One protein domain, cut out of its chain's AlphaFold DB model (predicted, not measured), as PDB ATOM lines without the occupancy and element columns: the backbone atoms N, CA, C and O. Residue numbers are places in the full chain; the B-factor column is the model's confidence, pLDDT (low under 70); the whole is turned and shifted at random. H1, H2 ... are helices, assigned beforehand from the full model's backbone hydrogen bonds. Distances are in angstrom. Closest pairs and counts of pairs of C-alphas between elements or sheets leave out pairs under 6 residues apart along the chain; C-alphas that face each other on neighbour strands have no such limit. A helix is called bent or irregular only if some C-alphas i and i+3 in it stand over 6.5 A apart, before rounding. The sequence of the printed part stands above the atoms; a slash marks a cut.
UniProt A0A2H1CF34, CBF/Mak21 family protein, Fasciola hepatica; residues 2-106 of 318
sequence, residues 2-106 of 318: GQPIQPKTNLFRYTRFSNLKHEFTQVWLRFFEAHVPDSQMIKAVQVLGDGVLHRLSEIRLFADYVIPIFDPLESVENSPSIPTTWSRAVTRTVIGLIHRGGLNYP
ATOM      1  N   GLY A   2      -4.220 -16.620  -6.384       50.62
ATOM      2  CA  GLY A   2      -3.737 -17.987  -6.153       50.62
ATOM      3  C   GLY A   2      -2.694 -18.019  -5.037       50.62
ATOM      4  O   GLY A   2      -1.818 -17.157  -4.997       50.62
ATOM      5  N   GLN A   3      -2.817 -18.982  -4.122       56.00
ATOM      6  CA  GLN A   3      -1.904 -19.154  -2.991       56.00
ATOM      7  C   GLN A   3      -0.441 -19.329  -3.450       56.00
ATOM      8  O   GLN A   3      -0.198 -19.953  -4.488       56.00
ATOM      9  N   PRO A   4       0.542 -18.816  -2.685       56.94
ATOM     10  CA  PRO A   4       1.954 -18.963  -3.014       56.94
ATOM     11  C   PRO A   4       2.369 -20.441  -3.001       56.94
ATOM     12  O   PRO A   4       2.094 -21.187  -2.060       56.94
ATOM     13  N   ILE A   5       3.031 -20.861  -4.078       56.88
ATOM     14  CA  ILE A   5       3.459 -22.241  -4.313       56.88
ATOM     15  C   ILE A   5       4.485 -22.639  -3.240       56.88
ATOM     16  O   ILE A   5       5.519 -21.991  -3.082       56.88
ATOM     17  N   GLN A   6       4.211 -23.725  -2.516       52.56
ATOM     18  CA  GLN A   6       5.072 -24.257  -1.454       52.56
ATOM     19  C   GLN A   6       6.478 -24.634  -1.990       52.56
ATOM     20  O   GLN A   6       6.581 -25.284  -3.040       52.56
ATOM     21  N   PRO A   7       7.570 -24.318  -1.261       57.38
ATOM     22  CA  PRO A   7       8.952 -24.353  -1.769       57.38
ATOM     23  C   PRO A   7       9.511 -25.755  -2.075       57.38
ATOM     24  O   PRO A   7      10.549 -25.878  -2.728       57.38
ATOM     25  N   LYS A   8       8.847 -26.830  -1.626       52.44
ATOM     26  CA  LYS A   8       9.288 -28.225  -1.835       52.44
ATOM     27  C   LYS A   8       8.625 -28.921  -3.031       52.44
ATOM     28  O   LYS A   8       8.984 -30.049  -3.352       52.44
ATOM     29  N   THR A   9       7.689 -28.259  -3.704       63.00
ATOM     30  CA  THR A   9       6.914 -28.844  -4.806       63.00
ATOM     31  C   THR A   9       7.711 -28.793  -6.112       63.00
ATOM     32  O   THR A   9       8.305 -27.763  -6.427       63.00
ATOM     33  N   ASN A  10       7.708 -29.863  -6.917       63.09
ATOM     34  CA  ASN A  10       8.405 -29.884  -8.216       63.09
ATOM     35  C   ASN A  10       7.990 -28.707  -9.121       63.09
ATOM     36  O   ASN A  10       8.833 -28.118  -9.787       63.09
ATOM     37  N   LEU A  11       6.723 -28.285  -9.049       62.91
ATOM     38  CA  LEU A  11       6.192 -27.122  -9.766       62.91
ATOM     39  C   LEU A  11       6.923 -25.807  -9.423       62.91
ATOM     40  O   LEU A  11       7.209 -25.021 -10.319       62.91
ATOM     41  N   PHE A  12       7.298 -25.602  -8.153       60.03
ATOM     42  CA  PHE A  12       8.087 -24.445  -7.708       60.03
ATOM     43  C   PHE A  12       9.502 -24.457  -8.299       60.03
ATOM     44  O   PHE A  12      10.066 -23.415  -8.629       60.03
ATOM     45  N   ARG A  13      10.088 -25.650  -8.459       64.12
ATOM     46  CA  ARG A  13      11.404 -25.797  -9.094       64.12
ATOM     47  C   ARG A  13      11.336 -25.468 -10.585       64.12
ATOM     48  O   ARG A  13      12.219 -24.770 -11.071       64.12
ATOM     49  N   TYR A  14      10.290 -25.910 -11.286       65.75
ATOM     50  CA  TYR A  14      10.103 -25.620 -12.712       65.75
ATOM     51  C   TYR A  14       9.867 -24.130 -12.990       65.75
ATOM     52  O   TYR A  14      10.522 -23.572 -13.870       65.75
ATOM     53  N   THR A  15       9.003 -23.460 -12.219       71.44
ATOM     54  CA  THR A  15       8.756 -22.014 -12.380       71.44
ATOM     55  C   THR A  15       9.999 -21.191 -12.059       71.44
ATOM     56  O   THR A  15      10.363 -20.299 -12.822       71.44
ATOM     57  N   ARG A  16      10.730 -21.544 -10.993       78.44
ATOM     58  CA  ARG A  16      12.007 -20.903 -10.657       78.44
ATOM     59  C   ARG A  16      13.048 -21.095 -11.755       78.44
ATOM     60  O   ARG A  16      13.745 -20.146 -12.088       78.44
ATOM     61  N   PHE A  17      13.158 -22.293 -12.326       81.31
ATOM     62  CA  PHE A  17      14.121 -22.560 -13.392       81.31
ATOM     63  C   PHE A  17      13.791 -21.781 -14.668       81.31
ATOM     64  O   PHE A  17      14.688 -21.194 -15.261       81.31
ATOM     65  N   SER A  18      12.514 -21.699 -15.052       80.88
ATOM     66  CA  SER A  18      12.078 -20.869 -16.183       80.88
ATOM     67  C   SER A  18      12.398 -19.388 -15.965       80.88
ATOM     68  O   SER A  18      12.956 -18.746 -16.852       80.88
ATOM     69  N   ASN A  19      12.126 -18.861 -14.768       86.75
ATOM     70  CA  ASN A  19      12.446 -17.473 -14.430       86.75
ATOM     71  C   ASN A  19      13.958 -17.225 -14.452       86.75
ATOM     72  O   ASN A  19      14.405 -16.240 -15.024       86.75
ATOM     73  N   LEU A  20      14.762 -18.147 -13.910       88.56
ATOM     74  CA  LEU A  20      16.223 -18.051 -13.966       88.56
ATOM     75  C   LEU A  20      16.748 -18.049 -15.405       88.56
ATOM     76  O   LEU A  20      17.691 -17.324 -15.694       88.56
ATOM     77  N   LYS A  21      16.149 -18.829 -16.314       88.69
ATOM     78  CA  LYS A  21      16.510 -18.802 -17.740       88.69
ATOM     79  C   LYS A  21      16.190 -17.462 -18.395       88.69
ATOM     80  O   LYS A  21      16.985 -16.990 -19.206       88.69
ATOM     81  N   HIS A  22      15.051 -16.867 -18.049       90.19
ATOM     82  CA  HIS A  22      14.671 -15.553 -18.555       90.19
ATOM     83  C   HIS A  22      15.627 -14.472 -18.039       90.19
ATOM     84  O   HIS A  22      16.241 -13.784 -18.846       90.19
ATOM     85  N   GLU A  23      15.870 -14.409 -16.727       89.38
ATOM     86  CA  GLU A  23      16.844 -13.479 -16.130       89.38
ATOM     87  C   GLU A  23      18.249 -13.669 -16.712       89.38
ATOM     88  O   GLU A  23      18.927 -12.707 -17.061       89.38
ATOM     89  N   PHE A  24      18.680 -14.919 -16.895       92.50
ATOM     90  CA  PHE A  24      19.958 -15.219 -17.533       92.50
ATOM     91  C   PHE A  24      20.009 -14.699 -18.973       92.50
ATOM     92  O   PHE A  24      21.011 -14.115 -19.375       92.50
ATOM     93  N   THR A  25      18.923 -14.851 -19.734       91.50
ATOM     94  CA  THR A  25      18.812 -14.301 -21.092       91.50
ATOM     95  C   THR A  25      18.913 -12.774 -21.079       91.50
ATOM     96  O   THR A  25      19.685 -12.218 -21.856       91.50
ATOM     97  N   GLN A  26      18.231 -12.100 -20.150       91.69
ATOM     98  CA  GLN A  26      18.289 -10.642 -19.995       91.69
ATOM     99  C   GLN A  26      19.697 -10.139 -19.651       91.69
ATOM    100  O   GLN A  26      20.147  -9.134 -20.195       91.69
ATOM    101  N   VAL A  27      20.429 -10.850 -18.785       92.62
ATOM    102  CA  VAL A  27      21.826 -10.512 -18.463       92.62
ATOM    103  C   VAL A  27      22.712 -10.591 -19.707       92.62
ATOM    104  O   VAL A  27      23.531  -9.701 -19.930       92.62
ATOM    105  N   TRP A  28      22.533 -11.622 -20.535       91.88
ATOM    106  CA  TRP A  28      23.273 -11.753 -21.789       91.88
ATOM    107  C   TRP A  28      22.924 -10.657 -22.798       91.88
ATOM    108  O   TRP A  28      23.827 -10.134 -23.442       91.88
ATOM    109  N   LEU A  29      21.654 -10.273 -22.919       91.62
ATOM    110  CA  LEU A  29      21.247  -9.171 -23.799       91.62
ATOM    111  C   LEU A  29      21.864  -7.846 -23.352       91.62
ATOM    112  O   LEU A  29      22.521  -7.182 -24.149       91.62
ATOM    113  N   ARG A  30      21.787  -7.527 -22.054       91.69
ATOM    114  CA  ARG A  30      22.437  -6.332 -21.491       91.69
ATOM    115  C   ARG A  30      23.949  -6.327 -21.700       91.69
ATOM    116  O   ARG A  30      24.538  -5.267 -21.881       91.69
ATOM    117  N   PHE A  31      24.587  -7.497 -21.678       91.44
ATOM    118  CA  PHE A  31      26.007  -7.617 -21.998       91.44
ATOM    119  C   PHE A  31      26.297  -7.243 -23.461       91.44
ATOM    120  O   PHE A  31      27.248  -6.510 -23.714       91.44
ATOM    121  N   PHE A  32      25.470  -7.686 -24.415       88.44
ATOM    122  CA  PHE A  32      25.619  -7.311 -25.827       88.44
ATOM    123  C   PHE A  32      25.279  -5.835 -26.094       88.44
ATOM    124  O   PHE A  32      25.951  -5.189 -26.895       88.44
ATOM    125  N   GLU A  33      24.307  -5.270 -25.375       89.38
ATOM    126  CA  GLU A  33      23.954  -3.843 -25.435       89.38
ATOM    127  C   GLU A  33      25.049  -2.921 -24.876       89.38
ATOM    128  O   GLU A  33      25.157  -1.766 -25.285       89.38
ATOM    129  N   ALA A  34      25.895  -3.411 -23.967       87.06
ATOM    130  CA  ALA A  34      26.929  -2.615 -23.301       87.06
ATOM    131  C   ALA A  34      28.144  -2.252 -24.189       87.06
ATOM    132  O   ALA A  34      29.115  -1.708 -23.670       87.06
ATOM    133  N   HIS A  35      28.100  -2.522 -25.504       78.75
ATOM    134  CA  HIS A  35      29.159  -2.199 -26.480       78.75
ATOM    135  C   HIS A  35      30.554  -2.655 -26.015       78.75
ATOM    136  O   HIS A  35      31.501  -1.882 -25.872       78.75
ATOM    137  N   VAL A  36      30.652  -3.955 -25.746       83.75
ATOM    138  CA  VAL A  36      31.878  -4.653 -25.343       83.75
ATOM    139  C   VAL A  36      32.920  -4.604 -26.477       83.75
ATOM    140  O   VAL A  36      32.532  -4.705 -27.641       83.75
ATOM    141  N   PRO A  37      34.237  -4.501 -26.185       88.31
ATOM    142  CA  PRO A  37      35.269  -4.507 -27.222       88.31
ATOM    143  C   PRO A  37      35.223  -5.774 -28.085       88.31
ATOM    144  O   PRO A  37      35.042  -6.883 -27.579       88.31
ATOM    145  N   ASP A  38      35.507  -5.613 -29.374       84.88
ATOM    146  CA  ASP A  38      35.455  -6.643 -30.419       84.88
ATOM    147  C   ASP A  38      36.078  -7.993 -30.028       84.88
ATOM    148  O   ASP A  38      35.488  -9.059 -30.209       84.88
ATOM    149  N   SER A  39      37.263  -7.968 -29.412       86.31
ATOM    150  CA  SER A  39      37.968  -9.185 -28.979       86.31
ATOM    151  C   SER A  39      37.201 -10.002 -27.931       86.31
ATOM    152  O   SER A  39      37.288 -11.232 -27.906       86.31
ATOM    153  N   GLN A  40      36.454  -9.329 -27.056       88.62
ATOM    154  CA  GLN A  40      35.604  -9.962 -26.054       88.62
ATOM    155  C   GLN A  40      34.251 -10.343 -26.657       88.62
ATOM    156  O   GLN A  40      33.732 -11.402 -26.315       88.62
ATOM    157  N   MET A  41      33.735  -9.545 -27.597       88.69
ATOM    158  CA  MET A  41      32.511  -9.838 -28.340       88.69
ATOM    159  C   MET A  41      32.599 -11.197 -29.049       88.69
ATOM    160  O   MET A  41      31.758 -12.065 -28.830       88.69
ATOM    161  N   ILE A  42      33.665 -11.444 -29.816       88.19
ATOM    162  CA  ILE A  42      33.845 -12.710 -30.549       88.19
ATOM    163  C   ILE A  42      33.920 -13.893 -29.587       88.19
ATOM    164  O   ILE A  42      33.259 -14.906 -29.800       88.19
ATOM    165  N   LYS A  43      34.698 -13.768 -28.504       89.31
ATOM    166  CA  LYS A  43      34.832 -14.828 -27.494       89.31
ATOM    167  C   LYS A  43      33.502 -15.111 -26.805       89.31
ATOM    168  O   LYS A  43      33.153 -16.271 -26.603       89.31
ATOM    169  N   ALA A  44      32.747 -14.068 -26.466       90.69
ATOM    170  CA  ALA A  44      31.425 -14.204 -25.874       90.69
ATOM    171  C   ALA A  44      30.469 -14.933 -26.824       90.69
ATOM    172  O   ALA A  44      29.773 -15.855 -26.400       90.69
ATOM    173  N   VAL A  45      30.493 -14.591 -28.115       90.19
ATOM    174  CA  VAL A  45      29.705 -15.283 -29.137       90.19
ATOM    175  C   VAL A  45      30.177 -16.732 -29.304       90.19
ATOM    176  O   VAL A  45      29.346 -17.626 -29.304       90.19
ATOM    177  N   GLN A  46      31.474 -17.036 -29.336       90.62
ATOM    178  CA  GLN A  46      31.954 -18.430 -29.371       90.62
ATOM    179  C   GLN A  46      31.418 -19.250 -28.181       90.62
ATOM    180  O   GLN A  46      30.842 -20.325 -28.365       90.62
ATOM    181  N   VAL A  47      31.519 -18.702 -26.965       91.19
ATOM    182  CA  VAL A  47      30.990 -19.328 -25.741       91.19
ATOM    183  C   VAL A  47      29.471 -19.494 -25.810       91.19
ATOM    184  O   VAL A  47      28.939 -20.496 -25.319       91.19
ATOM    185  N   LEU A  48      28.769 -18.552 -26.450       90.94
ATOM    186  CA  LEU A  48      27.331 -18.645 -26.673       90.94
ATOM    187  C   LEU A  48      26.994 -19.969 -27.385       90.94
ATOM    188  O   LEU A  48      26.162 -20.743 -26.901       90.94
ATOM    189  N   GLY A  49      27.707 -20.265 -28.473       87.31
ATOM    190  CA  GLY A  49      27.500 -21.435 -29.331       87.31
ATOM    191  C   GLY A  49      27.935 -22.756 -28.710       87.31
ATOM    192  O   GLY A  49      27.221 -23.749 -28.850       87.31
ATOM    193  N   ASP A  50      29.041 -22.763 -27.964       87.06
ATOM    194  CA  ASP A  50      29.607 -23.977 -27.352       87.06
ATOM    195  C   ASP A  50      28.735 -24.560 -26.218       87.06
ATOM    196  O   ASP A  50      28.976 -25.663 -25.728       87.06
ATOM    197  N   GLY A  51      27.666 -23.867 -25.813       82.94
ATOM    198  CA  GLY A  51      26.655 -24.475 -24.952       82.94
ATOM    199  C   GLY A  51      25.726 -23.515 -24.232       82.94
ATOM    200  O   GLY A  51      24.757 -23.962 -23.639       82.94
ATOM    201  N   VAL A  52      25.928 -22.205 -24.252       87.44
ATOM    202  CA  VAL A  52      24.989 -21.308 -23.552       87.44
ATOM    203  C   VAL A  52      23.595 -21.362 -24.188       87.44
ATOM    204  O   VAL A  52      22.603 -21.303 -23.462       87.44
ATOM    205  N   LEU A  53      23.503 -21.613 -25.502       87.31
ATOM    206  CA  LEU A  53      22.231 -21.712 -26.230       87.31
ATOM    207  C   LEU A  53      21.199 -22.666 -25.597       87.31
ATOM    208  O   LEU A  53      20.015 -22.365 -25.648       87.31
ATOM    209  N   HIS A  54      21.585 -23.785 -24.962       85.12
ATOM    210  CA  HIS A  54      20.595 -24.691 -24.334       85.12
ATOM    211  C   HIS A  54      20.025 -24.168 -23.004       85.12
ATOM    212  O   HIS A  54      19.017 -24.680 -22.504       85.12
ATOM    213  N   ARG A  55      20.692 -23.187 -22.391       87.19
ATOM    214  CA  ARG A  55      20.311 -22.624 -21.090       87.19
ATOM    215  C   ARG A  55      19.378 -21.428 -21.220       87.19
ATOM    216  O   ARG A  55      18.743 -21.075 -20.237       87.19
ATOM    217  N   LEU A  56      19.277 -20.837 -22.404       86.50
ATOM    218  CA  LEU A  56      18.491 -19.634 -22.656       86.50
ATOM    219  C   LEU A  56      17.012 -19.972 -22.891       86.50
ATOM    220  O   LEU A  56      16.681 -21.076 -23.330       86.50
ATOM    221  N   SER A  57      16.120 -19.035 -22.564       85.44
ATOM    222  CA  SER A  57      14.683 -19.153 -22.851       85.44
ATOM    223  C   SER A  57      14.347 -18.630 -24.248       85.44
ATOM    224  O   SER A  57      13.617 -19.282 -24.987       85.44
ATOM    225  N   GLU A  58      14.916 -17.482 -24.627       86.31
ATOM    226  CA  GLU A  58      14.600 -16.760 -25.867       86.31
ATOM    227  C   GLU A  58      15.843 -16.628 -26.747       86.31
ATOM    228  O   GLU A  58      16.478 -15.585 -26.857       86.31
ATOM    229  N   ILE A  59      16.207 -17.739 -27.387       90.69
ATOM    230  CA  ILE A  59      17.423 -17.856 -28.205       90.69
ATOM    231  C   ILE A  59      17.388 -16.939 -29.442       90.69
ATOM    232  O   ILE A  59      18.426 -16.476 -29.906       90.69
ATOM    233  N   ARG A  60      16.195 -16.668 -29.983       90.44
ATOM    234  CA  ARG A  60      16.014 -15.902 -31.227       90.44
ATOM    235  C   ARG A  60      16.524 -14.467 -31.136       90.44
ATOM    236  O   ARG A  60      17.001 -13.956 -32.137       90.44
ATOM    237  N   LEU A  61      16.469 -13.855 -29.952       90.69
ATOM    238  CA  LEU A  61      16.872 -12.460 -29.736       90.69
ATOM    239  C   LEU A  61      18.361 -12.222 -30.027       90.69
ATOM    240  O   LEU A  61      18.760 -11.129 -30.403       90.69
ATOM    241  N   PHE A  62      19.193 -13.261 -29.914       90.88
ATOM    242  CA  PHE A  62      20.616 -13.153 -30.228       90.88
ATOM    243  C   PHE A  62      20.901 -13.064 -31.732       90.88
ATOM    244  O   PHE A  62      22.022 -12.730 -32.108       90.88
ATOM    245  N   ALA A  63      19.921 -13.345 -32.599       90.19
ATOM    246  CA  ALA A  63      20.101 -13.261 -34.046       90.19
ATOM    247  C   ALA A  63      20.481 -11.842 -34.497       90.19
ATOM    248  O   ALA A  63      21.366 -11.705 -35.338       90.19
ATOM    249  N   ASP A  64      19.905 -10.811 -33.876       88.81
ATOM    250  CA  ASP A  64      20.154  -9.410 -34.236       88.81
ATOM    251  C   ASP A  64      21.607  -8.985 -33.970       88.81
ATOM    252  O   ASP A  64      22.132  -8.116 -34.660       88.81
ATOM    253  N   TYR A  65      22.295  -9.645 -33.031       88.81
ATOM    254  CA  TYR A  65      23.710  -9.400 -32.730       88.81
ATOM    255  C   TYR A  65      24.646 -10.334 -33.503       88.81
ATOM    256  O   TYR A  65      25.736  -9.944 -33.913       88.81
ATOM    257  N   VAL A  66      24.239 -11.589 -33.700       91.19
ATOM    258  CA  VAL A  66      25.084 -12.638 -34.284       91.19
ATOM    259  C   VAL A  66      25.113 -12.567 -35.814       91.19
ATOM    260  O   VAL A  66      26.174 -12.751 -36.413       91.19
ATOM    261  N   ILE A  67      23.975 -12.300 -36.460       90.88
ATOM    262  CA  ILE A  67      23.872 -12.295 -37.926       90.88
ATOM    263  C   ILE A  67      24.709 -11.179 -38.569       90.88
ATOM    264  O   ILE A  67      25.428 -11.505 -39.510       90.88
ATOM    265  N   PRO A  68      24.737  -9.929 -38.063       88.50
ATOM    266  CA  PRO A  68      25.605  -8.891 -38.628       88.50
ATOM    267  C   PRO A  68      27.104  -9.216 -38.551       88.50
ATOM    268  O   PRO A  68      27.871  -8.794 -39.411       88.50
ATOM    269  N   ILE A  69      27.531  -9.990 -37.545       89.19
ATOM    270  CA  ILE A  69      28.923 -10.456 -37.420       89.19
ATOM    271  C   ILE A  69      29.215 -11.578 -38.435       89.19
ATOM    272  O   ILE A  69      30.314 -11.688 -38.983       89.19
ATOM    273  N   PHE A  70      28.230 -12.441 -38.686       90.12
ATOM    274  CA  PHE A  70      28.358 -13.565 -39.610       90.12
ATOM    275  C   PHE A  70      28.308 -13.142 -41.088       90.12
ATOM    276  O   PHE A  70      29.124 -13.585 -41.902       90.12
ATOM    277  N   ASP A  71      27.362 -12.278 -41.434       88.62
ATOM    278  CA  ASP A  71      27.130 -11.757 -42.778       88.62
ATOM    279  C   ASP A  71      27.058 -10.224 -42.706       88.62
ATOM    280  O   ASP A  71      25.960  -9.657 -42.673       88.62
ATOM    281  N   PRO A  72      28.215  -9.536 -42.613       82.88
ATOM    282  CA  PRO A  72      28.260  -8.091 -42.745       82.88
ATOM    283  C   PRO A  72      27.719  -7.718 -44.124       82.88
ATOM    284  O   PRO A  72      28.311  -8.052 -45.150       82.88
ATOM    285  N   LEU A  73      26.571  -7.043 -44.151       71.12
ATOM    286  CA  LEU A  73      25.981  -6.537 -45.385       71.12
ATOM    287  C   LEU A  73      27.006  -5.622 -46.074       71.12
ATOM    288  O   LEU A  73      27.464  -4.649 -45.481       71.12
ATOM    289  N   GLU A  74      27.359  -5.930 -47.325       62.06
ATOM    290  CA  GLU A  74      28.392  -5.239 -48.124       62.06
ATOM    291  C   GLU A  74      28.058  -3.757 -48.458       62.06
ATOM    292  O   GLU A  74      28.666  -3.172 -49.346       62.06
ATOM    293  N   SER A  75      27.092  -3.113 -47.795       50.59
ATOM    294  CA  SER A  75      26.431  -1.902 -48.304       50.59
ATOM    295  C   SER A  75      26.844  -0.569 -47.673       50.59
ATOM    296  O   SER A  75      26.092   0.397 -47.790       50.59
ATOM    297  N   VAL A  76      28.004  -0.454 -47.021       50.03
ATOM    298  CA  VAL A  76      28.524   0.871 -46.635       50.03
ATOM    299  C   VAL A  76      30.018   0.929 -46.906       50.03
ATOM    300  O   VAL A  76      30.811   0.370 -46.152       50.03
ATOM    301  N   GLU A  77      30.390   1.669 -47.950       51.97
ATOM    302  CA  GLU A  77      31.754   1.895 -48.462       51.97
ATOM    303  C   GLU A  77      32.760   2.452 -47.424       51.97
ATOM    304  O   GLU A  77      33.925   2.649 -47.742       51.97
ATOM    305  N   ASN A  78      32.343   2.669 -46.169       51.53
ATOM    306  CA  ASN A  78      33.130   3.276 -45.092       51.53
ATOM    307  C   ASN A  78      33.047   2.540 -43.736       51.53
ATOM    308  O   ASN A  78      33.471   3.094 -42.723       51.53
ATOM    309  N   SER A  79      32.488   1.325 -43.667       49.78
ATOM    310  CA  SER A  79      32.521   0.542 -42.418       49.78
ATOM    311  C   SER A  79      33.826  -0.254 -42.298       49.78
ATOM    312  O   SER A  79      34.311  -0.761 -43.311       49.78
ATOM    313  N   PRO A  80      34.400  -0.410 -41.086       58.38
ATOM    314  CA  PRO A  80      35.531  -1.308 -40.890       58.38
ATOM    315  C   PRO A  80      35.125  -2.710 -41.356       58.38
ATOM    316  O   PRO A  80      34.158  -3.284 -40.856       58.38
ATOM    317  N   SER A  81      35.830  -3.240 -42.357       62.72
ATOM    318  CA  SER A  81      35.554  -4.569 -42.897       62.72
ATOM    319  C   SER A  81      35.746  -5.593 -41.783       62.72
ATOM    320  O   SER A  81      36.876  -5.827 -41.343       62.72
ATOM    321  N   ILE A  82      34.650  -6.184 -41.307       71.81
ATOM    322  CA  ILE A  82      34.709  -7.257 -40.316       71.81
ATOM    323  C   ILE A  82      35.533  -8.402 -40.926       71.81
ATOM    324  O   ILE A  82      35.203  -8.859 -42.026       71.81
ATOM    325  N   PRO A  83      36.608  -8.870 -40.264       78.38
ATOM    326  CA  PRO A  83      37.424  -9.953 -40.795       78.38
ATOM    327  C   PRO A  83      36.589 -11.216 -41.025       78.38
ATOM    328  O   PRO A  83      35.818 -11.623 -40.153       78.38
ATOM    329  N   THR A  84      36.807 -11.907 -42.147       81.00
ATOM    330  CA  THR A  84      36.154 -13.198 -42.463       81.00
ATOM    331  C   THR A  84      36.369 -14.249 -41.366       81.00
ATOM    332  O   THR A  84      35.518 -15.111 -41.140       81.00
ATOM    333  N   THR A  85      37.472 -14.143 -40.619       85.50
ATOM    334  CA  THR A  85      37.776 -14.929 -39.415       85.50
ATOM    335  C   THR A  85      36.646 -14.893 -38.383       85.50
ATOM    336  O   THR A  85      36.313 -15.929 -37.811       85.50
ATOM    337  N   TRP A  86      36.010 -13.737 -38.163       87.38
ATOM    338  CA  TRP A  86      34.917 -13.630 -37.191       87.38
ATOM    339  C   TRP A  86      33.687 -14.389 -37.670       87.38
ATOM    340  O   TRP A  86      33.112 -15.162 -36.910       87.38
ATOM    341  N   SER A  87      33.330 -14.255 -38.948       90.31
ATOM    342  CA  SER A  87      32.209 -14.993 -39.531       90.31
ATOM    343  C   SER A  87      32.395 -16.513 -39.393       90.31
ATOM    344  O   SER A  87      31.457 -17.234 -39.044       90.31
ATOM    345  N   ARG A  88      33.629 -17.012 -39.554       90.69
ATOM    346  CA  ARG A  88      33.956 -18.432 -39.322       90.69
ATOM    347  C   ARG A  88      33.839 -18.832 -37.855       90.69
ATOM    348  O   ARG A  88      33.208 -19.838 -37.552       90.69
ATOM    349  N   ALA A  89      34.383 -18.031 -36.939       89.44
ATOM    350  CA  ALA A  89      34.288 -18.277 -35.497       89.44
ATOM    351  C   ALA A  89      32.832 -18.340 -34.995       89.44
ATOM    352  O   ALA A  89      32.509 -19.102 -34.084       89.44
ATOM    353  N   VAL A  90      31.956 -17.545 -35.604       92.19
ATOM    354  CA  VAL A  90      30.542 -17.404 -35.240       92.19
ATOM    355  C   VAL A  90      29.654 -18.459 -35.921       92.19
ATOM    356  O   VAL A  90      28.509 -18.663 -35.532       92.19
ATOM    357  N   THR A  91      30.174 -19.221 -36.884       92.44
ATOM    358  CA  THR A  91      29.394 -20.209 -37.651       92.44
ATOM    359  C   THR A  91      28.646 -21.208 -36.753       92.44
ATOM    360  O   THR A  91      27.449 -21.435 -36.945       92.44
ATOM    361  N   ARG A  92      29.296 -21.736 -35.705       92.44
ATOM    362  CA  ARG A  92      28.663 -22.643 -34.730       92.44
ATOM    363  C   ARG A  92      27.426 -22.049 -34.067       92.44
ATOM    364  O   ARG A  92      26.439 -22.751 -33.835       92.44
ATOM    365  N   THR A  93      27.479 -20.766 -33.720       92.62
ATOM    366  CA  THR A  93      26.389 -20.114 -32.992       92.62
ATOM    367  C   THR A  93      25.197 -19.927 -33.904       92.62
ATOM    368  O   THR A  93      24.094 -20.280 -33.503       92.62
ATOM    369  N   VAL A  94      25.422 -19.491 -35.146       93.62
ATOM    370  CA  VAL A  94      24.387 -19.357 -36.180       93.62
ATOM    371  C   VAL A  94      23.697 -20.694 -36.431       93.62
ATOM    372  O   VAL A  94      22.471 -20.763 -36.400       93.62
ATOM    373  N   ILE A  95      24.462 -21.777 -36.589       91.56
ATOM    374  CA  ILE A  95      23.915 -23.136 -36.737       91.56
ATOM    375  C   ILE A  95      23.040 -23.502 -35.525       91.56
ATOM    376  O   ILE A  95      21.925 -24.006 -35.675       91.56
ATOM    377  N   GLY A  96      23.500 -23.189 -34.311       90.25
ATOM    378  CA  GLY A  96      22.726 -23.372 -33.086       90.25
ATOM    379  C   GLY A  96      21.440 -22.534 -33.032       90.25
ATOM    380  O   GLY A  96      20.404 -23.043 -32.594       90.25
ATOM    381  N   LEU A  97      21.472 -21.283 -33.503       91.31
ATOM    382  CA  LEU A  97      20.302 -20.402 -33.608       91.31
ATOM    383  C   LEU A  97      19.275 -20.946 -34.607       91.31
ATOM    384  O   LEU A  97      18.076 -20.916 -34.330       91.31
ATOM    385  N   ILE A  98      19.727 -21.490 -35.737       91.25
ATOM    386  CA  ILE A  98      18.853 -22.082 -36.756       91.25
ATOM    387  C   ILE A  98      18.178 -23.339 -36.204       91.25
ATOM    388  O   ILE A  98      16.950 -23.413 -36.166       91.25
ATOM    389  N   HIS A  99      18.953 -24.298 -35.692       89.44
ATOM    390  CA  HIS A  99      18.399 -25.579 -35.250       89.44
ATOM    391  C   HIS A  99      17.583 -25.496 -33.957       89.44
ATOM    392  O   HIS A  99      16.592 -26.209 -33.825       89.44
ATOM    393  N   ARG A 100      17.987 -24.665 -32.986       87.25
ATOM    394  CA  ARG A 100      17.321 -24.587 -31.668       87.25
ATOM    395  C   ARG A 100      16.430 -23.369 -31.527       87.25
ATOM    396  O   ARG A 100      15.345 -23.463 -30.966       87.25
ATOM    397  N   GLY A 101      16.901 -22.225 -32.012       83.00
ATOM    398  CA  GLY A 101      16.113 -21.001 -32.033       83.00
ATOM    399  C   GLY A 101      14.994 -21.063 -33.068       83.00
ATOM    400  O   GLY A 101      14.004 -20.362 -32.906       83.00
ATOM    401  N   GLY A 102      15.084 -21.914 -34.096       86.25
ATOM    402  CA  GLY A 102      14.127 -21.930 -35.205       86.25
ATOM    403  C   GLY A 102      14.226 -20.667 -36.063       86.25
ATOM    404  O   GLY A 102      13.211 -20.178 -36.561       86.25
ATOM    405  N   LEU A 103      15.435 -20.106 -36.169       89.44
ATOM    406  CA  LEU A 103      15.746 -19.004 -37.072       89.44
ATOM    407  C   LEU A 103      15.764 -19.528 -38.515       89.44
ATOM    408  O   LEU A 103      16.498 -20.466 -38.819       89.44
ATOM    409  N   ASN A 104      14.985 -18.920 -39.409       89.69
ATOM    410  CA  ASN A 104      15.043 -19.240 -40.833       89.69
ATOM    411  C   ASN A 104      16.053 -18.317 -41.526       89.69
ATOM    412  O   ASN A 104      15.783 -17.130 -41.694       89.69
ATOM    413  N   TYR A 105      17.209 -18.859 -41.913       89.38
ATOM    414  CA  TYR A 105      18.270 -18.107 -42.584       89.38
ATOM    415  C   TYR A 105      18.688 -18.811 -43.891       89.38
ATOM    416  O   TYR A 105      19.581 -19.663 -43.886       89.38
ATOM    417  N   PRO A 106      18.047 -18.486 -45.033       87.06
ATOM    418  CA  PRO A 106      18.272 -19.187 -46.303       87.06
ATOM    419  C   PRO A 106      19.661 -18.931 -46.905       87.06
ATOM    420  O   PRO A 106      20.170 -19.758 -47.660       87.06
TER     421      PRO A 106
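What this domain is: This is residues 2 to 106 of the 318 residues of the protein "CBF/Mak21 family protein" of Fasciola hepatica (UniProt A0A2H1CF34). One long helix, H1, reaches out like an arm from a small cluster of three shorter helices, with the last part of H1 near H2 and H3. In the cluster H4 packs on both H2 and H3, and H3 and H4 make a helical hairpin whose long link sticks out at residues 73 to 80; at the other end of the length residues 6 to 11, before and at the beginning of H1, stick out too. The printed part has 105 residues with four named helices, in the order H1, H2, H3, H4, and no named strand; its class is all helix. It is loose, with a radius of gyration of the C-alphas of 17.0 A, and spans 60 by 29 by 23 A.

How they stand to each other: H1, residues 10 to 33, is close to but not clearly touching H2, residues 38 to 50; their closest C-alphas are those of Phe 32 and Met 41, 7.8 A apart, and they run opposite ways at a shallow tilt of 27 degrees. H1 is also close to but not clearly touching H3, residues 59 to 70, with the closest C-alphas those of Phe 32 and Tyr 65, 7.5 A apart. H2 and H3 are close but not clearly touching, with the C-alphas of Val 45 and Val 66 closest at 7.4 A, at a steep tilt of 49 degrees. H4, residues 84 to 101, touches H2, with the C-alphas of Gly 49 and Thr 93 closest at 4.0 A; they run the same way at 37 degrees, only just a steep tilt. H4 also touches H3, its partner in the hairpin, with the C-alphas of Phe 70 and Ser 87 closest at 4.1 A; they run opposite ways at a shallow tilt of 22 degrees. H1 and H4 are apart. In H1 every O i to N i+4 pair is within hydrogen-bond range, against 8 of 9 in H2, 12 of 14 in H4 and 3 of 8 in H3, where 6 of 9 O i to N i+3 pairs are within range.

Where its parts are: H1 begins at C-alpha 10, (8.405, -29.884, -8.216), and runs 34.9 A to C-alpha 33, (23.954, -3.843, -25.435). H2 measures 18.5 A and H3 16.4 A from first to last C-alpha. H4 measures 23.9 A and ends at C-alpha 101, (16.113, -21.001, -32.033); it has a kink of 40 degrees near residue 91 and is irregular, with C-alphas 89 and 92 7.2 A apart.

The domain as a whole: The two C-alphas farthest apart, those of Gln 3 and Glu 77, are 60.4 A apart. The printed part has no cut. The link from H1 to H2 is tight, that from H2 to H3 short, and that from H3 to H4 long, with 13 residues. The mean pLDDT of the printed part is 81.7; residues 2 to 14 and 74 to 81 are under 70.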